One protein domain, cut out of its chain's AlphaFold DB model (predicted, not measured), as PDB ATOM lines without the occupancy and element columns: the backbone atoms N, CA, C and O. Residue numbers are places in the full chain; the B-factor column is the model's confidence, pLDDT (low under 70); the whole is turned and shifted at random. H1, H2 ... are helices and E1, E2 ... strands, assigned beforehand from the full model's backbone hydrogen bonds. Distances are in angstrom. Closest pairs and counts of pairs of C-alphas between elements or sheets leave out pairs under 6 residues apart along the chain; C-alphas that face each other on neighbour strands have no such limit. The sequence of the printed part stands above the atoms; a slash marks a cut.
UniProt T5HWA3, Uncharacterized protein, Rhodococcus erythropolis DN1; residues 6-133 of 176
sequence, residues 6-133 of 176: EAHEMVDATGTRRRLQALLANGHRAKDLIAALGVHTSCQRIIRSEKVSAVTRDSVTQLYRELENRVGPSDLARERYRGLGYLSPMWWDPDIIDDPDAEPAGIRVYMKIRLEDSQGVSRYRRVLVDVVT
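AT A GLANCE: This is residues 6 to 133 of the 176 residues of an uncharacterized protein of Rhodococcus erythropolis DN1 (UniProt T5HWA3). A small head of five mostly crossed helices, with H1 in its middle, has a long arm at one end: the bending two-stranded hairpin of E3 and E4. The short strands E1 and E2 pair at the head's other end. The printed part has 128 residues with five named helices and four named strands, in the order E1 H1 H2 H3 E2 H4 H5 E3 E4; the class is mixed, and both two-stranded sheets are antiparallel. It is only just loose, close to compact, with a radius of gyration of the C-alphas of 16.9 A, and spans 64 by 30 by 22 A.

HOW THE PARTS SIT: E1, residues 10 to 12, is the antiparallel neighbour of E2, residues 51 to 53; N 11 and O 52, 2.8 A apart, are within hydrogen-bond range. H1, residues 14 to 25, is the hub. With residues 16 to 21 alone it touches H3, residues 43 to 48, at a steep tilt of 44 degrees; the closest C-alphas, of Arg 17 and Ile 47, are 4.6 A apart. H1 touches H4, residues 54 to 67, at a shallow tilt of 32 degrees, the same way, closest at C-alphas 16 and 57, 5.6 A. With residues 21 to 25 alone it touches H5, residues 75 to 83, closest at C-alphas 25 and 78, 4.9 A. H2, residues 30 to 37, touches H3, about perpendicular at 86 degrees, closest at C-alphas 30 and 43, 5.8 A. E3, residues 106 to 116, and E4, residues 122 to 132, form an antiparallel hairpin, with N 111 and O 127 at 2.9 A. In the five helices every O i to N i+4 pair is within hydrogen-bond range.

IN THESE COORDINATES: E1 begins at C-alpha 10, (-19.555, 25.626, -30.846). H1 is 16.1 A long, H4 20.0 A, E3 29.0 A and E4 28.1 A. E4 ends at C-alpha 132, (-50.883, 23.289, -40.186).

THE WHOLE: The farthest C-alphas, of Glu 6 and Gln 119, are 64.3 A apart. The printed part has no cut; the link H5 to E3, 22 residues, is long. Residues 6 to 8 have pLDDT under 70.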
ATOM      1  N   GLU A   6     -16.129  21.126 -22.036       47.38
ATOM      2  CA  GLU A   6     -17.461  20.862 -22.615       47.38
ATOM      3  C   GLU A   6     -18.273  22.156 -22.845       47.38
ATOM      4  O   GLU A   6     -19.133  22.220 -23.725       47.38
ATOM      5  N   ALA A   7     -17.973  23.229 -22.102       53.31
ATOM      6  CA  ALA A   7     -18.704  24.496 -22.170       53.31
ATOM      7  C   ALA A   7     -18.387  25.337 -23.426       53.31
ATOM      8  O   ALA A   7     -19.132  26.273 -23.746       53.31
ATOM      9  N   HIS A   8     -17.317  25.006 -24.158       62.44
ATOM     10  CA  HIS A   8     -16.827  25.777 -25.306       62.44
ATOM     11  C   HIS A   8     -17.122  25.162 -26.679       62.44
ATOM     12  O   HIS A   8     -16.773  25.768 -27.698       62.44
ATOM     13  N   GLU A   9     -17.793  24.009 -26.751       86.38
ATOM     14  CA  GLU A   9     -18.146  23.424 -28.044       86.38
ATOM     15  C   GLU A   9     -19.151  24.318 -28.791       86.38
ATOM     16  O   GLU A   9     -20.268  24.583 -28.332       86.38
ATOM     17  N   MET A  10     -18.730  24.813 -29.959       94.56
ATOM     18  CA  MET A  10     -19.555  25.626 -30.846       94.56
ATOM     19  C   MET A  10     -20.351  24.718 -31.786       94.56
ATOM     20  O   MET A  10     -19.785  24.084 -32.677       94.56
ATOM     21  N   VAL A  11     -21.670  24.717 -31.624       94.38
ATOM     22  CA  VAL A  11     -22.621  23.875 -32.359       94.38
ATOM     23  C   VAL A  11     -23.440  24.692 -33.354       94.38
ATOM     24  O   VAL A  11     -23.526  25.917 -33.242       94.38
ATOM     25  N   ASP A  12     -24.052  24.018 -34.328       94.44
ATOM     26  CA  ASP A  12     -24.944  24.645 -35.307       94.44
ATOM     27  C   ASP A  12     -26.105  25.388 -34.615       94.44
ATOM     28  O   ASP A  12     -26.759  24.872 -33.704       94.44
ATOM     29  N   ALA A  13     -26.346  26.634 -35.024       95.69
ATOM     30  CA  ALA A  13     -27.340  27.501 -34.398       95.69
ATOM     31  C   ALA A  13     -28.753  27.370 -34.988       95.69
ATOM     32  O   ALA A  13     -29.651  28.077 -34.532       95.69
ATOM     33  N   THR A  14     -28.982  26.521 -35.990       95.06
ATOM     34  CA  THR A  14     -30.249  26.417 -36.731       95.06
ATOM     35  C   THR A  14     -31.432  26.165 -35.810       95.06
ATOM     36  O   THR A  14     -32.398  26.933 -35.823       95.06
ATOM     37  N   GLY A  15     -31.350  25.140 -34.966       95.31
ATOM     38  CA  GLY A  15     -32.420  24.831 -34.026       95.31
ATOM     39  C   GLY A  15     -32.623  25.923 -32.979       95.31
ATOM     40  O   GLY A  15     -33.753  26.321 -32.700       95.31
ATOM     41  N   THR A  16     -31.535  26.485 -32.445       96.94
ATOM     42  CA  THR A  16     -31.565  27.628 -31.511       96.94
ATOM     43  C   THR A  16     -32.274  28.834 -32.134       96.94
ATOM     44  O   THR A  16     -33.155  29.445 -31.522       96.94
ATOM     45  N   ARG A  17     -31.937  29.150 -33.387       97.06
ATOM     46  CA  ARG A  17     -32.533  30.224 -34.180       97.06
ATOM     47  C   ARG A  17     -34.024  29.982 -34.379       97.06
ATOM     48  O   ARG A  17     -34.811  30.869 -34.056       97.06
ATOM     49  N   ARG A  18     -34.416  28.799 -34.865       96.94
ATOM     50  CA  ARG A  18     -35.823  28.447 -35.124       96.94
ATOM     51  C   ARG A  18     -36.669  28.511 -33.855       96.94
ATOM     52  O   ARG A  18     -37.737  29.116 -33.885       96.94
ATOM     53  N   ARG A  19     -36.171  27.997 -32.726       97.62
ATOM     54  CA  ARG A  19     -36.858  28.064 -31.422       97.62
ATOM     55  C   ARG A  19     -37.100  29.502 -30.966       97.62
ATOM     56  O   ARG A  19     -38.231  29.857 -30.637       97.62
ATOM     57  N   LEU A  20     -36.079  30.362 -31.000       97.94
ATOM     58  CA  LEU A  20     -36.243  31.774 -30.628       97.94
ATOM     59  C   LEU A  20     -37.197  32.506 -31.578       97.94
ATOM     60  O   LEU A  20     -38.084  33.228 -31.122       97.94
ATOM     61  N   GLN A  21     -37.059  32.298 -32.890       97.38
ATOM     62  CA  GLN A  21     -37.972  32.857 -33.889       97.38
ATOM     63  C   GLN A  21     -39.420  32.424 -33.639       97.38
ATOM     64  O   GLN A  21     -40.323  33.257 -33.718       97.38
ATOM     65  N   ALA A  22     -39.633  31.159 -33.279       96.12
ATOM     66  CA  ALA A  22     -40.946  30.617 -32.982       96.12
ATOM     67  C   ALA A  22     -41.582  31.240 -31.741       96.12
ATOM     68  O   ALA A  22     -42.734  31.669 -31.805       96.12
ATOM     69  N   LEU A  23     -40.835  31.404 -30.646       97.81
ATOM     70  CA  LEU A  23     -41.348  32.094 -29.458       97.81
ATOM     71  C   LEU A  23     -41.714  33.555 -29.760       97.81
ATOM     72  O   LEU A  23     -42.775  34.032 -29.353       97.81
ATOM     73  N   LEU A  24     -40.883  34.253 -30.536       97.81
ATOM     74  CA  LEU A  24     -41.168  35.616 -30.987       97.81
ATOM     75  C   LEU A  24     -42.436  35.677 -31.860       97.81
ATOM     76  O   LEU A  24     -43.300  36.530 -31.648       97.81
ATOM     77  N   ALA A  25     -42.595  34.735 -32.796       95.19
ATOM     78  CA  ALA A  25     -43.790  34.586 -33.628       95.19
ATOM     79  C   ALA A  25     -45.033  34.130 -32.843       95.19
ATOM     80  O   ALA A  25     -46.152  34.256 -33.350       95.19
ATOM     81  N   ASN A  26     -44.856  33.628 -31.617       94.38
ATOM     82  CA  ASN A  26     -45.932  33.314 -30.679       94.38
ATOM     83  C   ASN A  26     -46.268  34.477 -29.726       94.38
ATOM     84  O   ASN A  26     -47.168  34.354 -28.900       94.38
ATOM     85  N   GLY A  27     -45.584  35.622 -29.849       96.31
ATOM     86  CA  GLY A  27     -45.865  36.842 -29.084       96.31
ATOM     87  C   GLY A  27     -44.991  37.063 -27.852       96.31
ATOM     88  O   GLY A  27     -45.250  37.997 -27.086       96.31
ATOM     89  N   HIS A  28     -43.957  36.244 -27.637       97.88
ATOM     90  CA  HIS A  28     -42.972  36.500 -26.583       97.88
ATOM     91  C   HIS A  28     -42.085  37.687 -26.969       97.88
ATOM     92  O   HIS A  28     -41.768  37.899 -28.142       97.88
ATOM     93  N   ARG A  29     -41.683  38.506 -25.992       97.44
ATOM     94  CA  ARG A  29     -40.848  39.686 -26.262       97.44
ATOM     95  C   ARG A  29     -39.376  39.289 -26.216       97.44
ATOM     96  O   ARG A  29     -38.942  38.634 -25.278       97.44
ATOM     97  N   ALA A  30     -38.580  39.776 -27.169       96.38
ATOM     98  CA  ALA A  30     -37.142  39.487 -27.232       96.38
ATOM     99  C   ALA A  30     -36.399  39.803 -25.921       96.38
ATOM    100  O   ALA A  30     -35.533  39.036 -25.516       96.38
ATOM    101  N   LYS A  31     -36.758  40.903 -25.245       95.69
ATOM    102  CA  LYS A  31     -36.161  41.287 -23.958       95.69
ATOM    103  C   LYS A  31     -36.479  40.295 -22.831       95.69
ATOM    104  O   LYS A  31     -35.604  40.017 -22.025       95.69
ATOM    105  N   ASP A  32     -37.694  39.742 -22.816       96.69
ATOM    106  CA  ASP A  32     -38.142  38.814 -21.774       96.69
ATOM    107  C   ASP A  32     -37.458  37.452 -21.973       96.69
ATOM    108  O   ASP A  32     -36.991  36.852 -21.012       96.69
ATOM    109  N   LEU A  33     -37.300  37.014 -23.231       97.50
ATOM    110  CA  LEU A  33     -36.552  35.797 -23.569       97.50
ATOM    111  C   LEU A  33     -35.082  35.894 -23.144       97.50
ATOM    112  O   LEU A  33     -34.551  34.966 -22.551       97.50
ATOM    113  N   ILE A  34     -34.420  37.019 -23.421       97.00
ATOM    114  CA  ILE A  34     -33.009  37.208 -23.055       97.00
ATOM    115  C   ILE A  34     -32.824  37.309 -21.541       97.00
ATOM    116  O   ILE A  34     -31.881  36.724 -21.012       97.00
ATOM    117  N   ALA A  35     -33.741  37.991 -20.848       96.31
ATOM    118  CA  ALA A  35     -33.748  38.035 -19.391       96.31
ATOM    119  C   ALA A  35     -33.915  36.630 -18.788       96.31
ATOM    120  O   ALA A  35     -33.175  36.280 -17.875       96.31
ATOM    121  N   ALA A  36     -34.818  35.809 -19.336       96.19
ATOM    122  CA  ALA A  36     -35.014  34.425 -18.900       96.19
ATOM    123  C   ALA A  36     -33.788  33.531 -19.166       96.19
ATOM    124  O   ALA A  36     -33.493  32.646 -18.371       96.19
ATOM    125  N   LEU A  37     -33.051  33.778 -20.254       95.44
ATOM    126  CA  LEU A  37     -31.806  33.064 -20.567       95.44
ATOM    127  C   LEU A  37     -30.609  33.524 -19.720       95.44
ATOM    128  O   LEU A  37     -29.573  32.866 -19.748       95.44
ATOM    129  N   GLY A  38     -30.705  34.658 -19.017       94.12
ATOM    130  CA  GLY A  38     -29.604  35.203 -18.217       94.12
ATOM    131  C   GLY A  38     -28.384  35.641 -19.038       94.12
ATOM    132  O   GLY A  38     -27.275  35.684 -18.514       94.12
ATOM    133  N   VAL A  39     -28.557  35.957 -20.329       89.50
ATOM    134  CA  VAL A  39     -27.446  36.317 -21.228       89.50
ATOM    135  C   VAL A  39     -27.389  37.821 -21.500       89.50
ATOM    136  O   VAL A  39     -28.402  38.473 -21.728       89.50
ATOM    137  N   HIS A  40     -26.181  38.381 -21.583       88.25
ATOM    138  CA  HIS A  40     -25.960  39.807 -21.878       88.25
ATOM    139  C   HIS A  40     -25.952  40.140 -23.380       88.25
ATOM    140  O   HIS A  40     -25.383  41.141 -23.811       88.25
ATOM    141  N   THR A  41     -26.558  39.293 -24.210       91.19
ATOM    142  CA  THR A  41     -26.564  39.461 -25.664       91.19
ATOM    143  C   THR A  41     -27.970  39.654 -26.206       91.19
ATOM    144  O   THR A  41     -28.937  39.193 -25.614       91.19
ATOM    145  N   SER A  42     -28.114  40.336 -27.344       94.69
ATOM    146  CA  SER A  42     -29.436  40.523 -27.939       94.69
ATOM    147  C   SER A  42     -29.937  39.231 -28.589       94.69
ATOM    148  O   SER A  42     -29.174  38.497 -29.221       94.69
ATOM    149  N   CYS A  43     -31.246  38.987 -28.502       95.81
ATOM    150  CA  CYS A  43     -31.899  37.831 -29.131       95.81
ATOM    151  C   CYS A  43     -31.581  37.763 -30.636       95.81
ATOM    152  O   CYS A  43     -31.279  36.712 -31.190       95.81
ATOM    153  N   GLN A  44     -31.546  38.922 -31.288       95.62
ATOM    154  CA  GLN A  44     -31.256  39.094 -32.704       95.62
ATOM    155  C   GLN A  44     -29.818  38.702 -33.047       95.62
ATOM    156  O   GLN A  44     -29.587  38.201 -34.146       95.62
ATOM    157  N   ARG A  45     -28.857  38.892 -32.132       96.00
ATOM    158  CA  ARG A  45     -27.484  38.416 -32.338       96.00
ATOM    159  C   ARG A  45     -27.431  36.892 -32.319       96.00
ATOM    160  O   ARG A  45     -26.812  36.316 -33.207       96.00
ATOM    161  N   ILE A  46     -28.130  36.249 -31.379       96.31
ATOM    162  CA  ILE A  46     -28.225  34.779 -31.318       96.31
ATOM    163  C   ILE A  46     -28.879  34.245 -32.596       96.31
ATOM    164  O   ILE A  46     -28.317  33.384 -33.262       96.31
ATOM    165  N   ILE A  47     -30.014  34.825 -33.000       97.00
ATOM    166  CA  ILE A  47     -30.744  34.442 -34.218       97.00
ATOM    167  C   ILE A  47     -29.860  34.541 -35.470       97.00
ATOM    168  O   ILE A  47     -29.959  33.696 -36.352       97.00
ATOM    169  N   ARG A  48     -28.996  35.555 -35.578       96.62
ATOM    170  CA  ARG A  48     -28.119  35.747 -36.749       96.62
ATOM    171  C   ARG A  48     -26.831  34.926 -36.709       96.62
ATOM    172  O   ARG A  48     -26.110  34.921 -37.698       96.62
ATOM    173  N   SER A  49     -26.523  34.277 -35.592       95.56
ATOM    174  CA  SER A  49     -25.292  33.500 -35.464       95.56
ATOM    175  C   SER A  49     -25.404  32.196 -36.254       95.56
ATOM    176  O   SER A  49     -26.474  31.588 -36.298       95.56
ATOM    177  N   GLU A  50     -24.311  31.769 -36.886       95.62
ATOM    178  CA  GLU A  50     -24.212  30.452 -37.539       95.62
ATOM    179  C   GLU A  50     -23.930  29.343 -36.528       95.62
ATOM    180  O   GLU A  50     -24.449  28.237 -36.655       95.62
ATOM    181  N   LYS A  51     -23.158  29.665 -35.486       95.94
ATOM    182  CA  LYS A  51     -22.844  28.765 -34.380       95.94
ATOM    183  C   LYS A  51     -23.128  29.419 -33.036       95.94
ATOM    184  O   LYS A  51     -22.991  30.634 -32.890       95.94
ATOM    185  N   VAL A  52     -23.488  28.610 -32.049       95.12
ATOM    186  CA  VAL A  52     -23.670  29.009 -30.643       95.12
ATOM    187  C   VAL A  52     -22.949  28.019 -29.735       95.12
ATOM    188  O   VAL A  52     -22.634  26.919 -30.174       95.12
ATOM    189  N   SER A  53     -22.691  28.374 -28.476       94.44
ATOM    190  CA  SER A  53     -22.190  27.380 -27.522       94.44
ATOM    191  C   SER A  53     -23.246  26.305 -27.255       94.44
ATOM    192  O   SER A  53     -24.449  26.600 -27.268       94.44
ATOM    193  N   ALA A  54     -22.806  25.081 -26.957       94.31
ATOM    194  CA  ALA A  54     -23.681  23.994 -26.513       94.31
ATOM    195  C   ALA A  54     -24.576  24.428 -25.335       94.31
ATOM    196  O   ALA A  54     -25.787  24.222 -25.370       94.31
ATOM    197  N   VAL A  55     -24.013  25.171 -24.376       93.88
ATOM    198  CA  VAL A  55     -24.756  25.755 -23.244       93.88
ATOM    199  C   VAL A  55     -25.904  26.652 -23.718       93.88
ATOM    200  O   VAL A  55     -27.031  26.511 -23.255       93.88
ATOM    201  N   THR A  56     -25.658  27.544 -24.684       94.88
ATOM    202  CA  THR A  56     -26.709  28.428 -25.221       94.88
ATOM    203  C   THR A  56     -27.806  27.626 -25.919       94.88
ATOM    204  O   THR A  56     -28.989  27.920 -25.732       94.88
ATOM    205  N   ARG A  57     -27.432  26.616 -26.720       95.50
ATOM    206  CA  ARG A  57     -28.388  25.708 -27.375       95.50
ATOM    207  C   ARG A  57     -29.287  25.039 -26.334       95.50
ATOM    208  O   ARG A  57     -30.506  25.024 -26.511       95.50
ATOM    209  N   ASP A  58     -28.708  24.524 -25.257       95.62
ATOM    210  CA  ASP A  58     -29.440  23.775 -24.235       95.62
ATOM    211  C   ASP A  58     -30.363  24.685 -23.420       95.62
ATOM    212  O   ASP A  58     -31.546  24.373 -23.264       95.62
ATOM    213  N   SER A  59     -29.893  25.870 -23.012       96.75
ATOM    214  CA  SER A  59     -30.732  26.866 -22.331       96.75
ATOM    215  C   SER A  59     -31.909  27.328 -23.195       96.75
ATOM    216  O   SER A  59     -33.035  27.430 -22.710       96.75
ATOM    217  N   VAL A  60     -31.687  27.572 -24.492       97.31
ATOM    218  CA  VAL A  60     -32.768  27.940 -25.423       97.31
ATOM    219  C   VAL A  60     -33.736  26.781 -25.640       97.31
ATOM    220  O   VAL A  60     -34.942  27.006 -25.721       97.31
ATOM    221  N   THR A  61     -33.238  25.547 -25.720       96.69
ATOM    222  CA  THR A  61     -34.077  24.348 -25.856       96.69
ATOM    223  C   THR A  61     -34.994  24.181 -24.651       96.69
ATOM    224  O   THR A  61     -36.187  23.929 -24.821       96.69
ATOM    225  N   GLN A  62     -34.460  24.383 -23.447       97.12
ATOM    226  CA  GLN A  62     -35.237  24.325 -22.214       97.12
ATOM    227  C   GLN A  62     -36.304  25.425 -22.172       97.12
ATOM    228  O   GLN A  62     -37.488  25.125 -22.016       97.12
ATOM    229  N   LEU A  63     -35.913  26.679 -22.421       97.62
ATOM    230  CA  LEU A  63     -36.848  27.808 -22.463       97.62
ATOM    231  C   LEU A  63     -37.961  27.599 -23.501       97.62
ATOM    232  O   LEU A  63     -39.118  27.948 -23.274       97.62
ATOM    233  N   TYR A  64     -37.617  27.028 -24.653       97.19
ATOM    234  CA  TYR A  64     -38.580  26.722 -25.699       97.19
ATOM    235  C   TYR A  64     -39.622  25.702 -25.238       97.19
ATOM    236  O   TYR A  64     -40.810  25.980 -25.371       97.19
ATOM    237  N   ARG A  65     -39.208  24.582 -24.633       95.38
ATOM    238  CA  ARG A  65     -40.135  23.561 -24.104       95.38
ATOM    239  C   ARG A  65     -41.107  24.131 -23.070       95.38
ATOM    240  O   ARG A  65     -42.267  23.737 -23.011       95.38
ATOM    241  N   GLU A  66     -40.655  25.087 -22.266       96.12
ATOM    242  CA  GLU A  66     -41.496  25.742 -21.259       96.12
ATOM    243  C   GLU A  66     -42.551  26.680 -21.867       96.12
ATOM    244  O   GLU A  66     -43.632  26.868 -21.294       96.12
ATOM    245  N   LEU A  67     -42.241  27.294 -23.011       96.44
ATOM    246  CA  LEU A  67     -43.017  28.396 -23.582       96.44
ATOM    247  C   LEU A  67     -43.737  28.062 -24.894       96.44
ATOM    248  O   LEU A  67     -44.611  28.832 -25.294       96.44
ATOM    249  N   GLU A  68     -43.418  26.954 -25.566       93.25
ATOM    250  CA  GLU A  68     -43.944  26.629 -26.902       93.25
ATOM    251  C   GLU A  68     -45.479  26.551 -26.939       93.25
ATOM    252  O   GLU A  68     -46.104  27.055 -27.871       93.25
ATOM    253  N   ASN A  69     -46.090  26.041 -25.866       91.50
ATOM    254  CA  ASN A  69     -47.543  25.913 -25.717       91.50
ATOM    255  C   ASN A  69     -48.219  27.167 -25.132       91.50
ATOM    256  O   ASN A  69     -49.416  27.157 -24.851       91.50
ATOM    257  N   ARG A  70     -47.470  28.259 -24.919       92.94
ATOM    258  CA  ARG A  70     -47.968  29.497 -24.303       92.94
ATOM    259  C   ARG A  70     -47.878  30.658 -25.280       92.94
ATOM    260  O   ARG A  70     -46.792  31.012 -25.741       92.94
ATOM    261  N   VAL A  71     -49.015  31.299 -25.540       90.62
ATOM    262  CA  VAL A  71     -49.051  32.569 -26.275       90.62
ATOM    263  C   VAL A  71     -48.368  33.640 -25.426       90.62
ATOM    264  O   VAL A  71     -48.685  33.806 -24.249       90.62
ATOM    265  N   GLY A  72     -47.411  34.353 -26.016       94.44
ATOM    266  CA  GLY A  72     -46.700  35.415 -25.319       94.44
ATOM    267  C   GLY A  72     -47.549  36.684 -25.157       94.44
ATOM    268  O   GLY A  72     -48.518  36.896 -25.888       94.44
ATOM    269  N   PRO A  73     -47.181  37.577 -24.226       95.50
ATOM    270  CA  PRO A  73     -48.031  38.681 -23.770       95.50
ATOM    271  C   PRO A  73     -48.060  39.896 -24.719       95.50
ATOM    272  O   PRO A  73     -48.412  41.002 -24.306       95.50
ATOM    273  N   SER A  74     -47.586  39.772 -25.961       96.50
ATOM    274  CA  SER A  74     -47.452  40.905 -26.877       96.50
ATOM    275  C   SER A  74     -47.954  40.590 -28.276       96.50
ATOM    276  O   SER A  74     -47.230  40.052 -29.115       96.50
ATOM    277  N   ASP A  75     -49.170  41.050 -28.557       89.88
ATOM    278  CA  ASP A  75     -49.751  41.010 -29.899       89.88
ATOM    279  C   ASP A  75     -48.900  41.785 -30.913       89.88
ATOM    280  O   ASP A  75     -48.702  41.313 -32.029       89.88
ATOM    281  N   LEU A  76     -48.313  42.917 -30.503       93.19
ATOM    282  CA  LEU A  76     -47.402  43.699 -31.343       93.19
ATOM    283  C   LEU A  76     -46.136  42.912 -31.712       93.19
ATOM    284  O   LEU A  76     -45.702  42.947 -32.863       93.19
ATOM    285  N   ALA A  77     -45.533  42.194 -30.755       93.19
ATOM    286  CA  ALA A  77     -44.394  41.327 -31.054       93.19
ATOM    287  C   ALA A  77     -44.816  40.211 -32.016       93.19
ATOM    288  O   ALA A  77     -44.152  39.996 -33.030       93.19
ATOM    289  N   ARG A  78     -45.956  39.566 -31.740       92.56
ATOM    290  CA  ARG A  78     -46.512  38.501 -32.579       92.56
ATOM    291  C   ARG A  78     -46.697  38.966 -34.022       92.56
ATOM    292  O   ARG A  78     -46.204  38.316 -34.937       92.56
ATOM    293  N   GLU A  79     -47.373  40.094 -34.227       89.44
ATOM    294  CA  GLU A  79     -47.632  40.657 -35.555       89.44
ATOM    295  C   GLU A  79     -46.332  41.026 -36.271       89.44
ATOM    296  O   GLU A  79     -46.113  40.604 -37.407       89.44
ATOM    297  N   ARG A  80     -45.419  41.718 -35.579       93.50
ATOM    298  CA  ARG A  80     -44.116  42.100 -36.130       93.50
ATOM    299  C   ARG A  80     -43.319  40.889 -36.613       93.50
ATOM    300  O   ARG A  80     -42.855  40.881 -37.748       93.50
ATOM    301  N   TYR A  81     -43.114  39.887 -35.760       94.25
ATOM    302  CA  TYR A  81     -42.229  38.765 -36.085       94.25
ATOM    303  C   TYR A  81     -42.857  37.796 -37.084       94.25
ATOM    304  O   TYR A  81     -42.153  37.292 -37.957       94.25
ATOM    305  N   ARG A  82     -44.183  37.621 -37.055       90.50
ATOM    306  CA  ARG A  82     -44.884  36.941 -38.150       90.50
ATOM    307  C   ARG A  82     -44.728  37.703 -39.465       90.50
ATOM    308  O   ARG A  82     -44.456  37.069 -40.481       90.50
ATOM    309  N   GLY A  83     -44.822  39.034 -39.452       86.38
ATOM    310  CA  GLY A  83     -44.572  39.884 -40.623       86.38
ATOM    311  C   GLY A  83     -43.157  39.746 -41.198       86.38
ATOM    312  O   GLY A  83     -42.975  39.868 -42.403       86.38
ATOM    313  N   LEU A  84     -42.172  39.401 -40.364       90.00
ATOM    314  CA  LEU A  84     -40.799  39.071 -40.779       90.00
ATOM    315  C   LEU A  84     -40.632  37.627 -41.289       90.00
ATOM    316  O   LEU A  84     -39.509  37.187 -41.523       90.00
ATOM    317  N   GLY A  85     -41.725  36.876 -41.434       89.12
ATOM    318  CA  GLY A  85     -41.708  35.493 -41.909       89.12
ATOM    319  C   GLY A  85     -41.390  34.455 -40.833       89.12
ATOM    320  O   GLY A  85     -41.246  33.284 -41.163       89.12
ATOM    321  N   TYR A  86     -41.303  34.834 -39.551       93.00
ATOM    322  CA  TYR A  86     -41.055  33.847 -38.498       93.00
ATOM    323  C   TYR A  86     -42.282  32.949 -38.315       93.00
ATOM    324  O   TYR A  86     -43.438  33.399 -38.363       93.00
ATOM    325  N   LEU A  87     -42.002  31.661 -38.139       92.00
ATOM    326  CA  LEU A  87     -42.989  30.592 -38.032       92.00
ATOM    327  C   LEU A  87     -43.218  30.262 -36.564       92.00
ATOM    328  O   LEU A  87     -42.256  30.223 -35.807       92.00
ATOM    329  N   SER A  88     -44.469  30.055 -36.161       89.75
ATOM    330  CA  SER A  88     -44.823  29.739 -34.773       89.75
ATOM    331  C   SER A  88     -44.444  28.296 -34.393       89.75
ATOM    332  O   SER A  88     -44.156  27.495 -35.285       89.75
ATOM    333  N   PRO A  89     -44.453  27.933 -33.091       90.56
ATOM    334  CA  PRO A  89     -44.058  26.598 -32.633       90.56
ATOM    335  C   PRO A  89     -44.774  25.451 -33.355       90.56
ATOM    336  O   PRO A  89     -44.133  24.483 -33.733       90.56
ATOM    337  N   MET A  90     -46.070  25.606 -33.662       86.25
ATOM    338  CA  MET A  90     -46.873  24.582 -34.352       86.25
ATOM    339  C   MET A  90     -46.370  24.199 -35.758       86.25
ATOM    340  O   MET A  90     -46.842  23.224 -36.329       86.25
ATOM    341  N   TRP A  91     -45.462  24.982 -36.352       87.25
ATOM    342  CA  TRP A  91     -44.890  24.693 -37.669       87.25
ATOM    343  C   TRP A  91     -43.675  23.778 -37.582       87.25
ATOM    344  O   TRP A  91     -43.240  23.264 -38.609       87.25
ATOM    345  N   TRP A  92     -43.103  23.607 -36.395       88.00
ATOM    346  CA  TRP A  92     -41.893  22.831 -36.199       88.00
ATOM    347  C   TRP A  92     -42.209  21.565 -35.426       88.00
ATOM    348  O   TRP A  92     -42.840  21.604 -34.375       88.00
ATOM    349  N   ASP A  93     -41.726  20.442 -35.942       83.44
ATOM    350  CA  ASP A  93     -41.728  19.199 -35.191       83.44
ATOM    351  C   ASP A  93     -40.529  19.201 -34.214       83.44
ATOM    352  O   ASP A  93     -39.390  19.429 -34.650       83.44
ATOM    353  N   PRO A  94     -40.756  18.968 -32.905       80.00
ATOM    354  CA  PRO A  94     -39.705  18.979 -31.890       80.00
ATOM    355  C   PRO A  94     -38.539  18.013 -32.150       80.00
ATOM    356  O   PRO A  94     -37.426  18.302 -31.713       80.00
ATOM    357  N   ASP A  95     -38.772  16.899 -32.855       80.56
ATOM    358  CA  ASP A  95     -37.767  15.866 -33.137       80.56
ATOM    359  C   ASP A  95     -36.790  16.279 -34.254       80.56
ATOM    360  O   ASP A  95     -35.702  15.708 -34.359       80.56
ATOM    361  N   ILE A  96     -37.170  17.234 -35.115       84.19
ATOM    362  CA  ILE A  96     -36.407  17.596 -36.329       84.19
ATOM    363  C   ILE A  96     -36.128  19.094 -36.470       84.19
ATOM    364  O   ILE A  96     -35.476  19.510 -37.418       84.19
ATOM    365  N   ILE A  97     -36.576  19.928 -35.531       88.81
ATOM    366  CA  ILE A  97     -36.358  21.384 -35.567       88.81
ATOM    367  C   ILE A  97     -34.872  21.782 -35.672       88.81
ATOM    368  O   ILE A  97     -34.561  22.854 -36.195       88.81
ATOM    369  N   ASP A  98     -33.962  20.923 -35.207       88.44
ATOM    370  CA  ASP A  98     -32.508  21.100 -35.292       88.44
ATOM    371  C   ASP A  98     -31.906  20.743 -36.663       88.44
ATOM    372  O   ASP A  98     -30.781  21.150 -36.946       88.44
ATOM    373  N   ASP A  99     -32.624  20.008 -37.516       83.69
ATOM    374  CA  ASP A  99     -32.128  19.569 -38.822       83.69
ATOM    375  C   ASP A  99     -32.202  20.729 -39.836       83.69
ATOM    376  O   ASP A  99     -33.295  21.258 -40.068       83.69
ATOM    377  N   PRO A 100     -31.085  21.179 -40.440       83.19
ATOM    378  CA  PRO A 100     -31.084  22.310 -41.372       83.19
ATOM    379  C   PRO A 100     -32.034  22.135 -42.551       83.19
ATOM    380  O   PRO A 100     -32.629  23.126 -42.985       83.19
ATOM    381  N   ASP A 101     -32.273  20.899 -42.975       80.00
ATOM    382  CA  ASP A 101     -33.132  20.582 -44.110       80.00
ATOM    383  C   ASP A 101     -34.610  20.437 -43.705       80.00
ATOM    384  O   ASP A 101     -35.466  20.181 -44.554       80.00
ATOM    385  N   ALA A 102     -34.946  20.601 -42.415       82.81
ATOM    386  CA  ALA A 102     -36.315  20.412 -41.947       82.81
ATOM    387  C   ALA A 102     -37.291  21.406 -42.585       82.81
ATOM    388  O   ALA A 102     -37.141  22.629 -42.469       82.81
ATOM    389  N   GLU A 103     -38.344  20.868 -43.202       81.31
ATOM    390  CA  GLU A 103     -39.424  21.657 -43.791       81.31
ATOM    391  C   GLU A 103     -40.548  21.905 -42.771       81.31
ATOM    392  O   GLU A 103     -41.033  20.965 -42.134       81.31
ATOM    393  N   PRO A 104     -41.059  23.140 -42.650       83.62
ATOM    394  CA  PRO A 104     -42.113  23.440 -41.693       83.62
ATOM    395  C   PRO A 104     -43.476  22.820 -42.069       83.62
ATOM    396  O   PRO A 104     -43.797  22.605 -43.239       83.62
ATOM    397  N   ALA A 105     -44.305  22.518 -41.068       81.94
ATOM    398  CA  ALA A 105     -45.554  21.752 -41.177       81.94
ATOM    399  C   ALA A 105     -46.753  22.524 -41.779       81.94
ATOM    400  O   ALA A 105     -47.789  21.938 -42.087       81.94
ATOM    401  N   GLY A 106     -46.638  23.842 -41.947       75.69
ATOM    402  CA  GLY A 106     -47.788  24.702 -42.217       75.69
ATOM    403  C   GLY A 106     -47.626  25.669 -43.376       75.69
ATOM    404  O   GLY A 106     -46.555  25.835 -43.960       75.69
ATOM    405  N   ILE A 107     -48.733  26.343 -43.665       75.00
ATOM    406  CA  ILE A 107     -48.777  27.546 -44.488       75.00
ATOM    407  C   ILE A 107     -49.468  28.657 -43.708       75.00
ATOM    408  O   ILE A 107     -50.159  28.450 -42.707       75.00
ATOM    409  N   ARG A 108     -49.323  29.871 -44.220       79.81
ATOM    410  CA  ARG A 108     -49.991  31.040 -43.681       79.81
ATOM    411  C   ARG A 108     -51.028  31.513 -44.681       79.81
ATOM    412  O   ARG A 108     -50.697  31.791 -45.831       79.81
ATOM    413  N   VAL A 109     -52.275  31.611 -44.237       78.25
ATOM    414  CA  VAL A 109     -53.396  32.011 -45.095       78.25
ATOM    415  C   VAL A 109     -54.114  33.220 -44.520       78.25
ATOM    416  O   VAL A 109     -54.151  33.446 -43.311       78.25
ATOM    417  N   TYR A 110     -54.710  34.016 -45.402       79.62
ATOM    418  CA  TYR A 110     -55.649  35.054 -44.998       79.62
ATOM    419  C   TYR A 110     -57.052  34.459 -44.947       79.62
ATOM    420  O   TYR A 110     -57.664  34.244 -45.993       79.62
ATOM    421  N   MET A 111     -57.579  34.245 -43.742       81.06
ATOM    422  CA  MET A 111     -58.979  33.869 -43.553       81.06
ATOM    423  C   MET A 111     -59.867  35.113 -43.449       81.06
ATOM    424  O   MET A 111     -59.489  36.122 -42.847       81.06
ATOM    425  N   LYS A 112     -61.060  35.050 -44.050       85.25
ATOM    426  CA  LYS A 112     -62.106  36.072 -43.914       85.25
ATOM    427  C   LYS A 112     -62.997  35.676 -42.740       85.25
ATOM    428  O   LYS A 112     -63.798  34.758 -42.872       85.25
ATOM    429  N   ILE A 113     -62.858  36.363 -41.610       84.56
ATOM    430  CA  ILE A 113     -63.714  36.136 -40.441       84.56
ATOM    431  C   ILE A 113     -64.872  37.133 -40.438       84.56
ATOM    432  O   ILE A 113     -64.689  38.309 -40.771       84.56
ATOM    433  N   ARG A 114     -66.064  36.652 -40.081       87.50
ATOM    434  CA  ARG A 114     -67.235  37.491 -39.814       87.50
ATOM    435  C   ARG A 114     -67.190  37.915 -38.349       87.50
ATOM    436  O   ARG A 114     -66.979  37.085 -37.473       87.50
ATOM    437  N   LEU A 115     -67.351  39.205 -38.112       83.44
ATOM    438  CA  LEU A 115     -67.453  39.820 -36.798       83.44
ATOM    439  C   LEU A 115     -68.850  40.422 -36.693       83.44
ATOM    440  O   LEU A 115     -69.265  41.135 -37.606       83.44
ATOM    441  N   GLU A 116     -69.555  40.144 -35.608       85.69
ATOM    442  CA  GLU A 116     -70.786  40.850 -35.255       85.69
ATOM    443  C   GLU A 116     -70.448  41.876 -34.178       85.69
ATOM    444  O   GLU A 116     -69.770  41.553 -33.200       85.69
ATOM    445  N   ASP A 117     -70.844  43.130 -34.392       82.69
ATOM    446  CA  ASP A 117     -70.783  44.130 -33.331       82.69
ATOM    447  C   ASP A 117     -71.994  44.016 -32.391       82.69
ATOM    448  O   ASP A 117     -72.923  43.240 -32.620       82.69
ATOM    449  N   SER A 118     -71.982  44.791 -31.304       82.38
ATOM    450  CA  SER A 118     -73.051  44.784 -30.297       82.38
ATOM    451  C   SER A 118     -74.422  45.218 -30.830       82.38
ATOM    452  O   SER A 118     -75.413  45.063 -30.125       82.38
ATOM    453  N   GLN A 119     -74.485  45.752 -32.054       85.50
ATOM    454  CA  GLN A 119     -75.707  46.169 -32.739       85.50
ATOM    455  C   GLN A 119     -76.140  45.155 -33.816       85.50
ATOM    456  O   GLN A 119     -77.057  45.431 -34.588       85.50
ATOM    457  N   GLY A 120     -75.482  43.990 -33.903       82.75
ATOM    458  CA  GLY A 120     -75.787  42.939 -34.878       82.75
ATOM    459  C   GLY A 120     -75.302  43.239 -36.300       82.75
ATOM    460  O   GLY A 120     -75.631  42.508 -37.238       82.75
ATOM    461  N   VAL A 121     -74.501  44.292 -36.503       81.25
ATOM    462  CA  VAL A 121     -73.963  44.621 -37.824       81.25
ATOM    463  C   VAL A 121     -72.767  43.723 -38.110       81.25
ATOM    464  O   VAL A 121     -71.762  43.707 -37.397       81.25
ATOM    465  N   SER A 122     -72.864  42.968 -39.202       84.81
ATOM    466  CA  SER A 122     -71.797  42.074 -39.638       84.81
ATOM    467  C   SER A 122     -70.714  42.818 -40.409       84.81
ATOM    468  O   SER A 122     -70.970  43.434 -41.442       84.81
ATOM    469  N   ARG A 123     -69.471  42.693 -39.946       85.69
ATOM    470  CA  ARG A 123     -68.268  43.168 -40.636       85.69
ATOM    471  C   ARG A 123     -67.361  41.994 -40.960       85.69
ATOM    472  O   ARG A 123     -67.344  40.988 -40.259       85.69
ATOM    473  N   TYR A 124     -66.575  42.128 -42.021       86.12
ATOM    474  CA  TYR A 124     -65.584  41.123 -42.388       86.12
ATOM    475  C   TYR A 124     -64.179  41.652 -42.144       86.12
ATOM    476  O   TYR A 124     -63.838  42.747 -42.588       86.12
ATOM    477  N   ARG A 125     -63.347  40.849 -41.481       85.88
ATOM    478  CA  ARG A 125     -61.926  41.138 -41.272       85.88
ATOM    479  C   ARG A 125     -61.091  40.048 -41.932       85.88
ATOM    480  O   ARG A 125     -61.379  38.864 -41.771       85.88
ATOM    481  N   ARG A 126     -60.041  40.433 -42.665       82.88
ATOM    482  CA  ARG A 126     -58.990  39.481 -43.052       82.88
ATOM    483  C   ARG A 126     -58.060  39.302 -41.864       82.88
ATOM    484  O   ARG A 126     -57.507  40.279 -41.363       82.88
ATOM    485  N   VAL A 127     -57.906  38.064 -41.422       79.12
ATOM    486  CA  VAL A 127     -56.977  37.700 -40.356       79.12
ATOM    487  C   VAL A 127     -55.965  36.727 -40.918       79.12
ATOM    488  O   VAL A 127     -56.309  35.756 -41.591       79.12
ATOM    489  N   LEU A 128     -54.702  37.041 -40.661       75.62
ATOM    490  CA  LEU A 128     -53.592  36.175 -40.982       75.62
ATOM    491  C   LEU A 128     -53.537  35.060 -39.943       75.62
ATOM    492  O   LEU A 128     -53.315  35.320 -38.758       75.62
ATOM    493  N   VAL A 129     -53.758  33.836 -40.392       76.62
ATOM    494  CA  VAL A 129     -53.747  32.650 -39.541       76.62
ATOM    495  C   VAL A 129     -52.637  31.709 -39.978       76.62
ATOM    496  O   VAL A 129     -52.319  31.576 -41.162       76.62
ATOM    497  N   ASP A 130     -52.048  31.068 -38.984       79.25
ATOM    498  CA  ASP A 130     -51.118  29.975 -39.179       79.25
ATOM    499  C   ASP A 130     -51.952  28.686 -39.246       79.25
ATOM    500  O   ASP A 130     -52.746  28.428 -38.341       79.25
ATOM    501  N   VAL A 131     -51.822  27.924 -40.332       76.62
ATOM    502  CA  VAL A 131     -52.551  26.669 -40.538       76.62
ATOM    503  C   VAL A 131     -51.535  25.567 -40.769       76.62
ATOM    504  O   VAL A 131     -50.770  25.610 -41.733       76.62
ATOM    505  N   VAL A 132     -51.549  24.560 -39.901       76.50
ATOM    506  CA  VAL A 132     -50.883  23.289 -40.186       76.50
ATOM    507  C   VAL A 132     -51.722  22.601 -41.257       76.50
ATOM    508  O   VAL A 132     -52.839  22.167 -40.991       76.50
ATOM    509  N   THR A 133     -51.238  22.596 -42.497       71.44
ATOM    510  CA  THR A 133     -51.953  21.984 -43.628       71.44
ATOM    511  C   THR A 133     -51.798  20.479 -43.677       71.44
ATOM    512  O   THR A 133     -52.488  19.820 -44.449       71.44
TER     513      THR A 133